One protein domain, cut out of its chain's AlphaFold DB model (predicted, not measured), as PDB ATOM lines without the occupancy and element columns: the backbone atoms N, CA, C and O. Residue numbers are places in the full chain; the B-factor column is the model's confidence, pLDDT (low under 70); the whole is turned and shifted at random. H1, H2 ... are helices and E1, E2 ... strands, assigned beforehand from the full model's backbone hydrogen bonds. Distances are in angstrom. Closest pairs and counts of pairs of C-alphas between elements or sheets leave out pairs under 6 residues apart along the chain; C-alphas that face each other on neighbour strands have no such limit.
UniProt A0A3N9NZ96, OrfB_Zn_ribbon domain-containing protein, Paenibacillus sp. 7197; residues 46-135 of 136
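What this domain is: This is residues 46 to 135 of the 136 residues of the protein "OrfB_Zn_ribbon domain-containing protein" of Paenibacillus sp. 7197 (UniProt A0A3N9NZ96). A long helix, H1, runs along most of a rod-shaped domain, with the small hairpin E1 E2 at one end, three shorter helices by its other half, and a long loop stretch, residues 46 to 66, that reaches from near the middle of the rod to the hairpin's end. H4 lies beside residues 84 to 92 of H1, while H2 and H3 make a loosely formed corner after the chain turns back. The printed part has 90 residues, with named elements in the order E1, E2, H1, H2, H3, H4; the two-strand sheet is antiparallel and the class is mostly helix. It is compact, with a radius of gyration of the C-alphas of 13.6 A and spans of 44 by 21 by 19 A.

How they stand to each other: E1, residues 67 to 69, and E2, residues 75 to 77, form an antiparallel hairpin at 147 degrees, with N 68 and O 76 within hydrogen-bond range at 2.8 A. Residues 60 to 61 pair antiparallel with 68 to 69 of E1. The closest C-alphas of E1 and H1, residues 78 to 98, are those of Val 67 and Ala 78, 5.1 A apart. H1 touches H4, residues 122 to 133, with residues 84 to 92 alone; the closest C-alphas, of Ala 88 and Leu 122, are 5.1 A apart. The two run the same way at a shallow tilt of 33 degrees, only just short of steep. H2, residues 101 to 110, is close to H4 but not clearly touching, the closest C-alphas, of Leu 107 and Val 128, being 6.9 A apart. H3, residues 112 to 115, and H2 only just touch, only at the corner, with 3 pairs of C-alphas within 8 A, the closest Glu 108 and Leu 114 at 5.2 A. Every O i to N i+4 pair is within hydrogen-bond range in H1, H2 and H4; H3 is too short for one.

Where its parts are: E1 begins at C-alpha 67 (168.622, 130.079, 101.204). H1 spans 30.6 A, H4 16.6 A and H2 14.3 A; H4 ends at C-alpha 133 (134.753, 128.287, 100.164).

The domain as a whole: The C-alphas of Lys 63 and Gln 135, the two farthest apart, are 45.1 A apart. The printed part has no cut and no long link between named elements. Residue 135 alone has a pLDDT under 70.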
ATOM      1  N   ALA A  46     157.719 142.476 109.102       96.88
ATOM      2  CA  ALA A  46     158.186 141.692 110.244       96.88
ATOM      3  C   ALA A  46     157.909 140.193 110.045       96.88
ATOM      4  O   ALA A  46     156.785 139.799 109.749       96.88
ATOM      5  N   ASN A  47     158.936 139.359 110.206       96.62
ATOM      6  CA  ASN A  47     158.911 137.903 110.029       96.62
ATOM      7  C   ASN A  47     158.575 137.369 108.621       96.62
ATOM      8  O   ASN A  47     158.545 136.153 108.459       96.62
ATOM      9  N   THR A  48     158.381 138.200 107.586       97.19
ATOM     10  CA  THR A  48     157.997 137.696 106.243       97.19
ATOM     11  C   THR A  48     159.013 136.714 105.672       97.19
ATOM     12  O   THR A  48     158.638 135.718 105.072       97.19
ATOM     13  N   SER A  49     160.297 136.970 105.906       95.88
ATOM     14  CA  SER A  49     161.406 136.116 105.474       95.88
ATOM     15  C   SER A  49     161.918 135.178 106.580       95.88
ATOM     16  O   SER A  49     162.885 134.447 106.370       95.88
ATOM     17  N   ALA A  50     161.344 135.246 107.785       96.69
ATOM     18  CA  ALA A  50     161.726 134.405 108.923       96.69
ATOM     19  C   ALA A  50     160.784 133.207 109.107       96.69
ATOM     20  O   ALA A  50     161.171 132.241 109.755       96.69
ATOM     21  N   LEU A  51     159.577 133.272 108.544       97.50
ATOM     22  CA  LEU A  51     158.586 132.204 108.575       97.50
ATOM     23  C   LEU A  51     158.535 131.473 107.236       97.50
ATOM     24  O   LEU A  51     158.596 132.092 106.171       97.50
ATOM     25  N   ALA A  52     158.387 130.157 107.302       97.62
ATOM     26  CA  ALA A  52     158.183 129.298 106.154       97.62
ATOM     27  C   ALA A  52     156.808 129.589 105.541       97.62
ATOM     28  O   ALA A  52     155.803 129.686 106.251       97.62
ATOM     29  N   PHE A  53     156.749 129.765 104.220       96.94
ATOM     30  CA  PHE A  53     155.493 130.130 103.556       96.94
ATOM     31  C   PHE A  53     154.434 129.023 103.650       96.94
ATOM     32  O   PHE A  53     153.244 129.315 103.593       96.94
ATOM     33  N   ASP A  54     154.858 127.769 103.819       95.94
ATOM     34  CA  ASP A  54     154.001 126.594 104.002       95.94
ATOM     35  C   ASP A  54     153.427 126.483 105.427       95.94
ATOM     36  O   ASP A  54     152.674 125.563 105.725       95.94
ATOM     37  N   GLY A  55     153.742 127.442 106.304       95.50
ATOM     38  CA  GLY A  55     153.234 127.478 107.669       95.50
ATOM     39  C   GLY A  55     153.991 126.575 108.640       95.50
ATOM     40  O   GLY A  55     153.562 126.465 109.783       95.50
ATOM     41  N   SER A  56     155.133 125.992 108.250       95.56
ATOM     42  CA  SER A  56     155.923 125.110 109.122       95.56
ATOM     43  C   SER A  56     156.661 125.828 110.269       95.56
ATOM     44  O   SER A  56     157.489 125.220 110.945       95.56
ATOM     45  N   GLY A  57     156.449 127.133 110.463       95.69
ATOM     46  CA  GLY A  57     157.107 127.927 111.503       95.69
ATOM     47  C   GLY A  57     158.376 128.644 111.034       95.69
ATOM     48  O   GLY A  57     158.466 129.092 109.892       95.69
ATOM     49  N   PHE A  58     159.334 128.839 111.943       97.19
ATOM     50  CA  PHE A  58     160.551 129.605 111.661       97.19
ATOM     51  C   PHE A  58     161.546 128.825 110.798       97.19
ATOM     52  O   PHE A  58     161.761 127.632 110.999       97.19
ATOM     53  N   VAL A  59     162.190 129.522 109.860       97.69
ATOM     54  CA  VAL A  59     163.205 128.942 108.971       97.69
ATOM     55  C   VAL A  59     164.614 129.130 109.516       97.69
ATOM     56  O   VAL A  59     164.934 130.157 110.121       97.69
ATOM     57  N   GLN A  60     165.495 128.184 109.212       97.38
ATOM     58  CA  GLN A  60     166.933 128.336 109.413       97.38
ATOM     59  C   GLN A  60     167.584 128.824 108.121       97.38
ATOM     60  O   GLN A  60     167.259 128.347 107.040       97.38
ATOM     61  N   ARG A  61     168.500 129.792 108.202       95.69
ATOM     62  CA  ARG A  61     169.177 130.333 107.015       95.69
ATOM     63  C   ARG A  61     170.607 129.845 106.909       95.69
ATOM     64  O   ARG A  61     171.305 129.736 107.914       95.69
ATOM     65  N   ASN A  62     171.064 129.664 105.675       95.25
ATOM     66  CA  ASN A  62     172.474 129.427 105.402       95.25
ATOM     67  C   ASN A  62     173.336 130.663 105.756       95.25
ATOM     68  O   ASN A  62     172.842 131.767 106.014       95.25
ATOM     69  N   LYS A  63     174.664 130.500 105.715       94.06
ATOM     70  CA  LYS A  63     175.636 131.565 106.035       94.06
ATOM     71  C   LYS A  63     175.450 132.828 105.179       94.06
ATOM     72  O   LYS A  63     175.621 133.939 105.684       94.06
ATOM     73  N   LYS A  64     175.093 132.660 103.900       93.19
ATOM     74  CA  LYS A  64     174.866 133.751 102.937       93.19
ATOM     75  C   LYS A  64     173.482 134.408 103.081       93.19
ATOM     76  O   LYS A  64     173.308 135.546 102.658       93.19
ATOM     77  N   ARG A  65     172.553 133.756 103.784       92.44
ATOM     78  CA  ARG A  65     171.169 134.170 104.069       92.44
ATOM     79  C   ARG A  65     170.239 134.274 102.857       92.44
ATOM     80  O   ARG A  65     169.159 134.845 103.005       92.44
ATOM     81  N   ASP A  66     170.638 133.728 101.715       95.19
ATOM     82  CA  ASP A  66     169.860 133.658 100.471       95.19
ATOM     83  C   ASP A  66     168.989 132.394 100.385       95.19
ATOM     84  O   ASP A  66     167.965 132.387  99.701       95.19
ATOM     85  N   VAL A  67     169.356 131.346 101.125       96.81
ATOM     86  CA  VAL A  67     168.622 130.079 101.204       96.81
ATOM     87  C   VAL A  67     168.134 129.840 102.632       96.81
ATOM     88  O   VAL A  67     168.844 130.103 103.609       96.81
ATOM     89  N   ALA A  68     166.906 129.340 102.734       97.06
ATOM     90  CA  ALA A  68     166.214 128.986 103.959       97.06
ATOM     91  C   ALA A  68     165.832 127.498 103.949       97.06
ATOM     92  O   ALA A  68     165.335 126.990 102.945       97.06
ATOM     93  N   VAL A  69     166.042 126.822 105.073       97.62
ATOM     94  CA  VAL A  69     165.611 125.448 105.338       97.62
ATOM     95  C   VAL A  69     164.433 125.507 106.301       97.62
ATOM     96  O   VAL A  69     164.490 126.172 107.340       97.62
ATOM     97  N   PHE A  70     163.337 124.873 105.911       97.12
ATOM     98  CA  PHE A  70     162.092 124.847 106.665       97.12
ATOM     99  C   PHE A  70     162.159 123.752 107.728       97.12
ATOM    100  O   PHE A  70     162.981 122.839 107.639       97.12
ATOM    101  N   ALA A  71     161.264 123.804 108.715       95.31
ATOM    102  CA  ALA A  71     161.177 122.757 109.736       95.31
ATOM    103  C   ALA A  71     160.859 121.375 109.130       95.31
ATOM    104  O   ALA A  71     161.231 120.350 109.687       95.31
ATOM    105  N   THR A  72     160.229 121.357 107.954       95.25
ATOM    106  CA  THR A  72     159.926 120.161 107.154       95.25
ATOM    107  C   THR A  72     161.138 119.588 106.406       95.25
ATOM    108  O   THR A  72     160.999 118.600 105.697       95.25
ATOM    109  N   GLY A  73     162.318 120.218 106.489       94.94
ATOM    110  CA  GLY A  73     163.511 119.852 105.710       94.94
ATOM    111  C   GLY A  73     163.539 120.432 104.290       94.94
ATOM    112  O   GLY A  73     164.559 120.358 103.602       94.94
ATOM    113  N   LYS A  74     162.452 121.074 103.845       94.62
ATOM    114  CA  LYS A  74     162.385 121.742 102.540       94.62
ATOM    115  C   LYS A  74     163.387 122.895 102.467       94.62
ATOM    116  O   LYS A  74     163.400 123.771 103.327       94.62
ATOM    117  N   THR A  75     164.185 122.928 101.404       96.38
ATOM    118  CA  THR A  75     165.140 124.010 101.131       96.38
ATOM    119  C   THR A  75     164.577 124.943 100.063       96.38
ATOM    120  O   THR A  75     164.059 124.486  99.045       96.38
ATOM    121  N   TYR A  76     164.637 126.254 100.296       96.06
ATOM    122  CA  TYR A  76     164.005 127.244  99.427       96.06
ATOM    123  C   TYR A  76     164.719 128.599  99.442       96.06
ATOM    124  O   TYR A  76     165.414 128.943 100.397       96.06
ATOM    125  N   HIS A  77     164.515 129.416  98.406       97.00
ATOM    126  CA  HIS A  77     165.043 130.781  98.373       97.00
ATOM    127  C   HIS A  77     164.333 131.681  99.391       97.00
ATOM    128  O   HIS A  77     163.103 131.787  99.398       97.00
ATOM    129  N   ALA A  78     165.115 132.364 100.232       96.12
ATOM    130  CA  ALA A  78     164.592 133.193 101.316       96.12
ATOM    131  C   ALA A  78     163.742 134.364 100.792       96.12
ATOM    132  O   ALA A  78     162.682 134.650 101.350       96.12
ATOM    133  N   ASP A  79     164.174 135.004  99.701       96.19
ATOM    134  CA  ASP A  79     163.471 136.146  99.100       96.19
ATOM    135  C   ASP A  79     162.153 135.729  98.434       96.19
ATOM    136  O   ASP A  79     161.142 136.427  98.554       96.19
ATOM    137  N   LEU A  80     162.125 134.556  97.792       96.06
ATOM    138  CA  LEU A  80     160.913 134.028  97.164       96.06
ATOM    139  C   LEU A  80     159.872 133.643  98.223       96.06
ATOM    140  O   LEU A  80     158.715 134.051  98.132       96.06
ATOM    141  N   GLY A  81     160.296 132.958  99.291       96.69
ATOM    142  CA  GLY A  81     159.425 132.673 100.436       96.69
ATOM    143  C   GLY A  81     158.883 133.946 101.098       96.69
ATOM    144  O   GLY A  81     157.698 134.027 101.423       96.69
ATOM    145  N   ALA A  82     159.722 134.978 101.230       97.62
ATOM    146  CA  ALA A  82     159.300 136.273 101.755       97.62
ATOM    147  C   ALA A  82     158.256 136.962 100.869       97.62
ATOM    148  O   ALA A  82     157.308 137.551 101.391       97.62
ATOM    149  N   SER A  83     158.420 136.869  99.547       97.69
ATOM    150  CA  SER A  83     157.513 137.461  98.560       97.69
ATOM    151  C   SER A  83     156.113 136.846  98.645       97.69
ATOM    152  O   SER A  83     155.127 137.583  98.681       97.69
ATOM    153  N   TYR A  84     156.016 135.521  98.806       97.69
ATOM    154  CA  TYR A  84     154.729 134.858  99.045       97.69
ATOM    155  C   TYR A  84     154.053 135.339 100.328       97.69
ATOM    156  O   TYR A  84     152.872 135.679 100.313       97.69
ATOM    157  N   ASN A  85     154.799 135.442 101.430       98.06
ATOM    158  CA  ASN A  85     154.249 135.916 102.700       98.06
ATOM    159  C   ASN A  85     153.811 137.393 102.638       98.06
ATOM    160  O   ASN A  85     152.818 137.768 103.261       98.06
ATOM    161  N   ILE A  86     154.518 138.236 101.878       98.06
ATOM    162  CA  ILE A  86     154.135 139.633 101.619       98.06
ATOM    163  C   ILE A  86     152.791 139.699 100.886       98.06
ATOM    164  O   ILE A  86     151.889 140.406 101.344       98.06
ATOM    165  N   GLY A  87     152.639 138.937  99.797       97.56
ATOM    166  CA  GLY A  87     151.389 138.870  99.036       97.56
ATOM    167  C   GLY A  87     150.236 138.325  99.878       97.56
ATOM    168  O   GLY A  87     149.182 138.955  99.975       97.56
ATOM    169  N   ALA A  88     150.469 137.216 100.583       97.94
ATOM    170  CA  ALA A  88     149.472 136.584 101.439       97.94
ATOM    171  C   ALA A  88     148.933 137.536 102.513       97.94
ATOM    172  O   ALA A  88     147.726 137.617 102.726       97.94
ATOM    173  N   ARG A  89     149.808 138.328 103.145       97.50
ATOM    174  CA  ARG A  89     149.403 139.323 104.150       97.50
ATOM    175  C   ARG A  89     148.508 140.417 103.602       97.50
ATOM    176  O   ARG A  89     147.615 140.869 104.318       97.50
ATOM    177  N   TYR A  90     148.760 140.877 102.378       97.56
ATOM    178  CA  TYR A  90     147.898 141.866 101.741       97.56
ATOM    179  C   TYR A  90     146.494 141.292 101.528       97.56
ATOM    180  O   TYR A  90     145.520 141.898 101.975       97.56
ATOM    181  N   VAL A  91     146.409 140.094 100.941       97.44
ATOM    182  CA  VAL A  91     145.132 139.435 100.628       97.44
ATOM    183  C   VAL A  91     144.356 139.075 101.898       97.44
ATOM    184  O   VAL A  91     143.174 139.389 102.019       97.44
ATOM    185  N   LEU A  92     145.023 138.504 102.902       97.25
ATOM    186  CA  LEU A  92     144.409 138.224 104.203       97.25
ATOM    187  C   LEU A  92     143.894 139.499 104.875       97.25
ATOM    188  O   LEU A  92     142.819 139.495 105.466       97.25
ATOM    189  N   ARG A  93     144.621 140.620 104.759       96.62
ATOM    190  CA  ARG A  93     144.172 141.904 105.313       96.62
ATOM    191  C   ARG A  93     142.916 142.400 104.603       96.62
ATOM    192  O   ARG A  93     142.056 142.961 105.278       96.62
ATOM    193  N   SER A  94     142.816 142.242 103.282       96.44
ATOM    194  CA  SER A  94     141.594 142.599 102.553       96.44
ATOM    195  C   SER A  94     140.417 141.706 102.933       96.44
ATOM    196  O   SER A  94     139.337 142.237 103.153       96.44
ATOM    197  N   ILE A  95     140.634 140.396 103.098       96.25
ATOM    198  CA  ILE A  95     139.592 139.452 103.532       96.25
ATOM    199  C   ILE A  95     139.105 139.803 104.939       96.25
ATOM    200  O   ILE A  95     137.913 139.999 105.134       96.25
ATOM    201  N   HIS A  96     140.020 139.960 105.900       96.12
ATOM    202  CA  HIS A  96     139.683 140.322 107.280       96.12
ATOM    203  C   HIS A  96     138.841 141.605 107.321       96.12
ATOM    204  O   HIS A  96     137.831 141.660 108.002       96.12
ATOM    205  N   LYS A  97     139.199 142.626 106.535       95.44
ATOM    206  CA  LYS A  97     138.412 143.867 106.461       95.44
ATOM    207  C   LYS A  97     137.018 143.707 105.845       95.44
ATOM    208  O   LYS A  97     136.189 144.581 106.062       95.44
ATOM    209  N   ALA A  98     136.806 142.688 105.016       95.75
ATOM    210  CA  ALA A  98     135.568 142.493 104.271       95.75
ATOM    211  C   ALA A  98     134.556 141.604 105.009       95.75
ATOM    212  O   ALA A  98     133.362 141.716 104.750       95.75
ATOM    213  N   ILE A  99     135.016 140.726 105.904       95.25
ATOM    214  CA  ILE A  99     134.154 139.795 106.641       95.25
ATOM    215  C   ILE A  99     133.831 140.303 108.052       95.25
ATOM    216  O   ILE A  99     134.462 141.230 108.557       95.25
ATOM    217  N   SER A 100     132.846 139.682 108.708       96.00
ATOM    218  CA  SER A 100     132.476 140.034 110.084       96.00
ATOM    219  C   SER A 100     133.498 139.532 111.111       96.00
ATOM    220  O   SER A 100     134.117 138.482 110.930       96.00
ATOM    221  N   GLU A 101     133.605 140.237 112.241       95.56
ATOM    222  CA  GLU A 101     134.492 139.856 113.351       95.56
ATOM    223  C   GLU A 101     134.190 138.440 113.865       95.56
ATOM    224  O   GLU A 101     135.096 137.644 114.081       95.56
ATOM    225  N   LYS A 102     132.906 138.071 113.974       96.12
ATOM    226  CA  LYS A 102     132.485 136.720 114.387       96.12
ATOM    227  C   LYS A 102     133.034 135.640 113.450       96.12
ATOM    228  O   LYS A 102     133.462 134.581 113.907       96.12
ATOM    229  N   MET A 103     133.015 135.903 112.144       95.25
ATOM    230  CA  MET A 103     133.548 134.983 111.143       95.25
ATOM    231  C   MET A 103     135.072 134.895 111.242       95.25
ATOM    232  O   MET A 103     135.619 133.793 111.239       95.25
ATOM    233  N   TRP A 104     135.752 136.035 111.403       96.25
ATOM    234  CA  TRP A 104     137.201 136.072 111.589       96.25
ATOM    235  C   TRP A 104     137.642 135.312 112.848       96.25
ATOM    236  O   TRP A 104     138.530 134.466 112.766       96.25
ATOM    237  N   LEU A 105     136.968 135.517 113.984       95.88
ATOM    238  CA  LEU A 105     137.229 134.790 115.230       95.88
ATOM    239  C   LEU A 105     137.029 133.276 115.077       95.88
ATOM    240  O   LEU A 105     137.792 132.494 115.636       95.88
ATOM    241  N   SER A 106     136.042 132.840 114.285       95.25
ATOM    242  CA  SER A 106     135.855 131.415 113.979       95.25
ATOM    243  C   SER A 106     137.021 130.834 113.168       95.25
ATOM    244  O   SER A 106     137.427 129.695 113.409       95.25
ATOM    245  N   LEU A 107     137.585 131.604 112.233       95.88
ATOM    246  CA  LEU A 107     138.784 131.210 111.488       95.88
ATOM    247  C   LEU A 107     140.015 131.163 112.399       95.88
ATOM    248  O   LEU A 107     140.778 130.202 112.340       95.88
ATOM    249  N   GLU A 108     140.188 132.161 113.262       95.75
ATOM    250  CA  GLU A 108     141.291 132.227 114.224       95.75
ATOM    251  C   GLU A 108     141.251 131.081 115.242       95.75
ATOM    252  O   GLU A 108     142.290 130.510 115.564       95.75
ATOM    253  N   ALA A 109     140.059 130.667 115.681       94.62
ATOM    254  CA  ALA A 109     139.897 129.495 116.539       94.62
ATOM    255  C   ALA A 109     140.369 128.192 115.862       94.62
ATOM    256  O   ALA A 109     140.872 127.296 116.538       94.62
ATOM    257  N   LYS A 110     140.232 128.085 114.531       92.81
ATOM    258  CA  LYS A 110     140.724 126.938 113.745       92.81
ATOM    259  C   LYS A 110     142.220 127.038 113.433       92.81
ATOM    260  O   LYS A 110     142.899 126.017 113.376       92.81
ATOM    261  N   ASP A 111     142.727 128.249 113.211       91.69
ATOM    262  CA  ASP A 111     144.137 128.529 112.937       91.69
ATOM    263  C   ASP A 111     144.661 129.655 113.849       91.69
ATOM    264  O   ASP A 111     144.626 130.833 113.470       91.69
ATOM    265  N   PRO A 112     145.239 129.308 115.018       92.44
ATOM    266  CA  PRO A 112     145.765 130.289 115.968       92.44
ATOM    267  C   PRO A 112     146.878 131.186 115.403       92.44
ATOM    268  O   PRO A 112     147.178 132.238 115.973       92.44
ATOM    269  N   SER A 113     147.505 130.820 114.274       88.81
ATOM    270  CA  SER A 113     148.495 131.685 113.615       88.81
ATOM    271  C   SER A 113     147.884 132.988 113.081       88.81
ATOM    272  O   SER A 113     148.604 133.971 112.873       88.81
ATOM    273  N   LEU A 114     146.554 133.031 112.913       95.31
ATOM    274  CA  LEU A 114     145.819 134.203 112.451       95.31
ATOM    275  C   LEU A 114     145.738 135.330 113.492       95.31
ATOM    276  O   LEU A 114     145.616 136.489 113.088       95.31
ATOM    277  N   ALA A 115     145.938 135.033 114.779       94.75
ATOM    278  CA  ALA A 115     145.890 136.013 115.869       94.75
ATOM    279  C   ALA A 115     146.881 137.175 115.688       94.75
ATOM    280  O   ALA A 115     146.654 138.311 116.108       94.75
ATOM    281  N   LYS A 116     148.026 136.913 115.039       94.62
ATOM    282  CA  LYS A 116     149.077 137.913 114.821       94.62
ATOM    283  C   LYS A 116     149.349 138.082 113.335       94.62
ATOM    284  O   LYS A 116     149.949 137.224 112.700       94.62
ATOM    285  N   ARG A 117     149.059 139.271 112.795       94.31
ATOM    286  CA  ARG A 117     149.328 139.623 111.381       94.31
ATOM    287  C   ARG A 117     150.777 139.399 110.941       94.31
ATOM    288  O   ARG A 117     151.042 139.125 109.775       94.31
ATOM    289  N   THR A 118     151.734 139.521 111.860       96.38
ATOM    290  CA  THR A 118     153.159 139.263 111.595       96.38
ATOM    291  C   THR A 118     153.496 137.779 111.472       96.38
ATOM    292  O   THR A 118     154.633 137.460 111.144       96.38
ATOM    293  N   TYR A 119     152.548 136.882 111.735       96.62
ATOM    294  CA  TYR A 119     152.680 135.434 111.587       96.62
ATOM    295  C   TYR A 119     151.911 134.880 110.393       96.62
ATOM    296  O   TYR A 119     152.082 133.717 110.058       96.62
ATOM    297  N   TRP A 120     151.134 135.714 109.703       97.38
ATOM    298  CA  TRP A 120     150.432 135.308 108.495       97.38
ATOM    299  C   TRP A 120     151.419 134.927 107.387       97.38
ATOM    300  O   TRP A 120     152.317 135.714 107.040       97.38
ATOM    301  N   THR A 121     151.214 133.730 106.840       97.94
ATOM    302  CA  THR A 121     151.978 133.139 105.736       97.94
ATOM    303  C   THR A 121     151.067 132.805 104.552       97.94
ATOM    304  O   THR A 121     149.848 132.988 104.616       97.94
ATOM    305  N   LEU A 122     151.645 132.305 103.455       97.81
ATOM    306  CA  LEU A 122     150.865 131.787 102.326       97.81
ATOM    307  C   LEU A 122     149.934 130.638 102.744       97.81
ATOM    308  O   LEU A 122     148.780 130.615 102.327       97.81
ATOM    309  N   ALA A 123     150.389 129.730 103.607       97.44
ATOM    310  CA  ALA A 123     149.543 128.666 104.137       97.44
ATOM    311  C   ALA A 123     148.341 129.205 104.920       97.44
ATOM    312  O   ALA A 123     147.239 128.691 104.747       97.44
ATOM    313  N   SER A 124     148.515 130.272 105.712       97.69
ATOM    314  CA  SER A 124     147.387 130.946 106.373       97.69
ATOM    315  C   SER A 124     146.345 131.421 105.353       97.69
ATOM    316  O   SER A 124     145.154 131.209 105.557       97.69
ATOM    317  N   LEU A 125     146.775 132.016 104.229       97.88
ATOM    318  CA  LEU A 125     145.862 132.450 103.163       97.88
ATOM    319  C   LEU A 125     145.104 131.272 102.542       97.88
ATOM    320  O   LEU A 125     143.890 131.359 102.385       97.88
ATOM    321  N   ILE A 126     145.804 130.185 102.214       97.31
ATOM    322  CA  ILE A 126     145.192 128.990 101.616       97.31
ATOM    323  C   ILE A 126     144.141 128.401 102.564       97.31
ATOM    324  O   ILE A 126     143.016 128.148 102.141       97.31
ATOM    325  N   ARG A 127     144.470 128.253 103.855       96.38
ATOM    326  CA  ARG A 127     143.535 127.741 104.869       96.38
ATOM    327  C   ARG A 127     142.311 128.640 105.029       96.38
ATOM    328  O   ARG A 127     141.194 128.132 105.092       96.38
ATOM    329  N   VAL A 128     142.503 129.961 105.054       96.75
ATOM    330  CA  VAL A 128     141.387 130.917 105.107       96.75
ATOM    331  C   VAL A 128     140.511 130.796 103.862       96.75
ATOM    332  O   VAL A 128     139.298 130.695 104.004       96.75
ATOM    333  N   GLN A 129     141.084 130.743 102.657       95.56
ATOM    334  CA  GLN A 129     140.290 130.574 101.437       95.56
ATOM    335  C   GLN A 129     139.485 129.274 101.435       95.56
ATOM    336  O   GLN A 129     138.296 129.316 101.141       95.56
ATOM    337  N   GLN A 130     140.102 128.150 101.806       95.06
ATOM    338  CA  GLN A 130     139.419 126.855 101.892       95.06
ATOM    339  C   GLN A 130     138.266 126.881 102.901       95.06
ATOM    340  O   GLN A 130     137.182 126.374 102.631       95.06
ATOM    341  N   ALA A 131     138.479 127.495 104.067       93.69
ATOM    342  CA  ALA A 131     137.440 127.611 105.081       93.69
ATOM    343  C   ALA A 131     136.269 128.494 104.622       93.69
ATOM    344  O   ALA A 131     135.129 128.191 104.958       93.69
ATOM    345  N   LEU A 132     136.541 129.553 103.851       92.00
ATOM    346  CA  LEU A 132     135.511 130.428 103.288       92.00
ATOM    347  C   LEU A 132     134.740 129.758 102.143       92.00
ATOM    348  O   LEU A 132     133.525 129.904 102.080       92.00
ATOM    349  N   SER A 133     135.409 128.991 101.277       90.56
ATOM    350  CA  SER A 133     134.753 128.287 100.164       90.56
ATOM    351  C   SER A 133     133.865 127.126 100.607       90.56
ATOM    352  O   SER A 133     132.976 126.725  99.875       90.56
ATOM    353  N   LEU A 134     134.113 126.553 101.789       77.31
ATOM    354  CA  LEU A 134     133.272 125.493 102.360       77.31
ATOM    355  C   LEU A 134     132.001 126.032 103.043       77.31
ATOM    356  O   LEU A 134     131.183 125.245 103.506       77.31
ATOM    357  N   GLN A 135     131.865 127.356 103.174       65.06
ATOM    358  CA  GLN A 135     130.722 128.015 103.819       65.06
ATOM    359  C   GLN A 135     129.743 128.654 102.823       65.06
ATOM    360  O   GLN A 135     128.683 129.112 103.246       65.06
TER     361      GLN A 135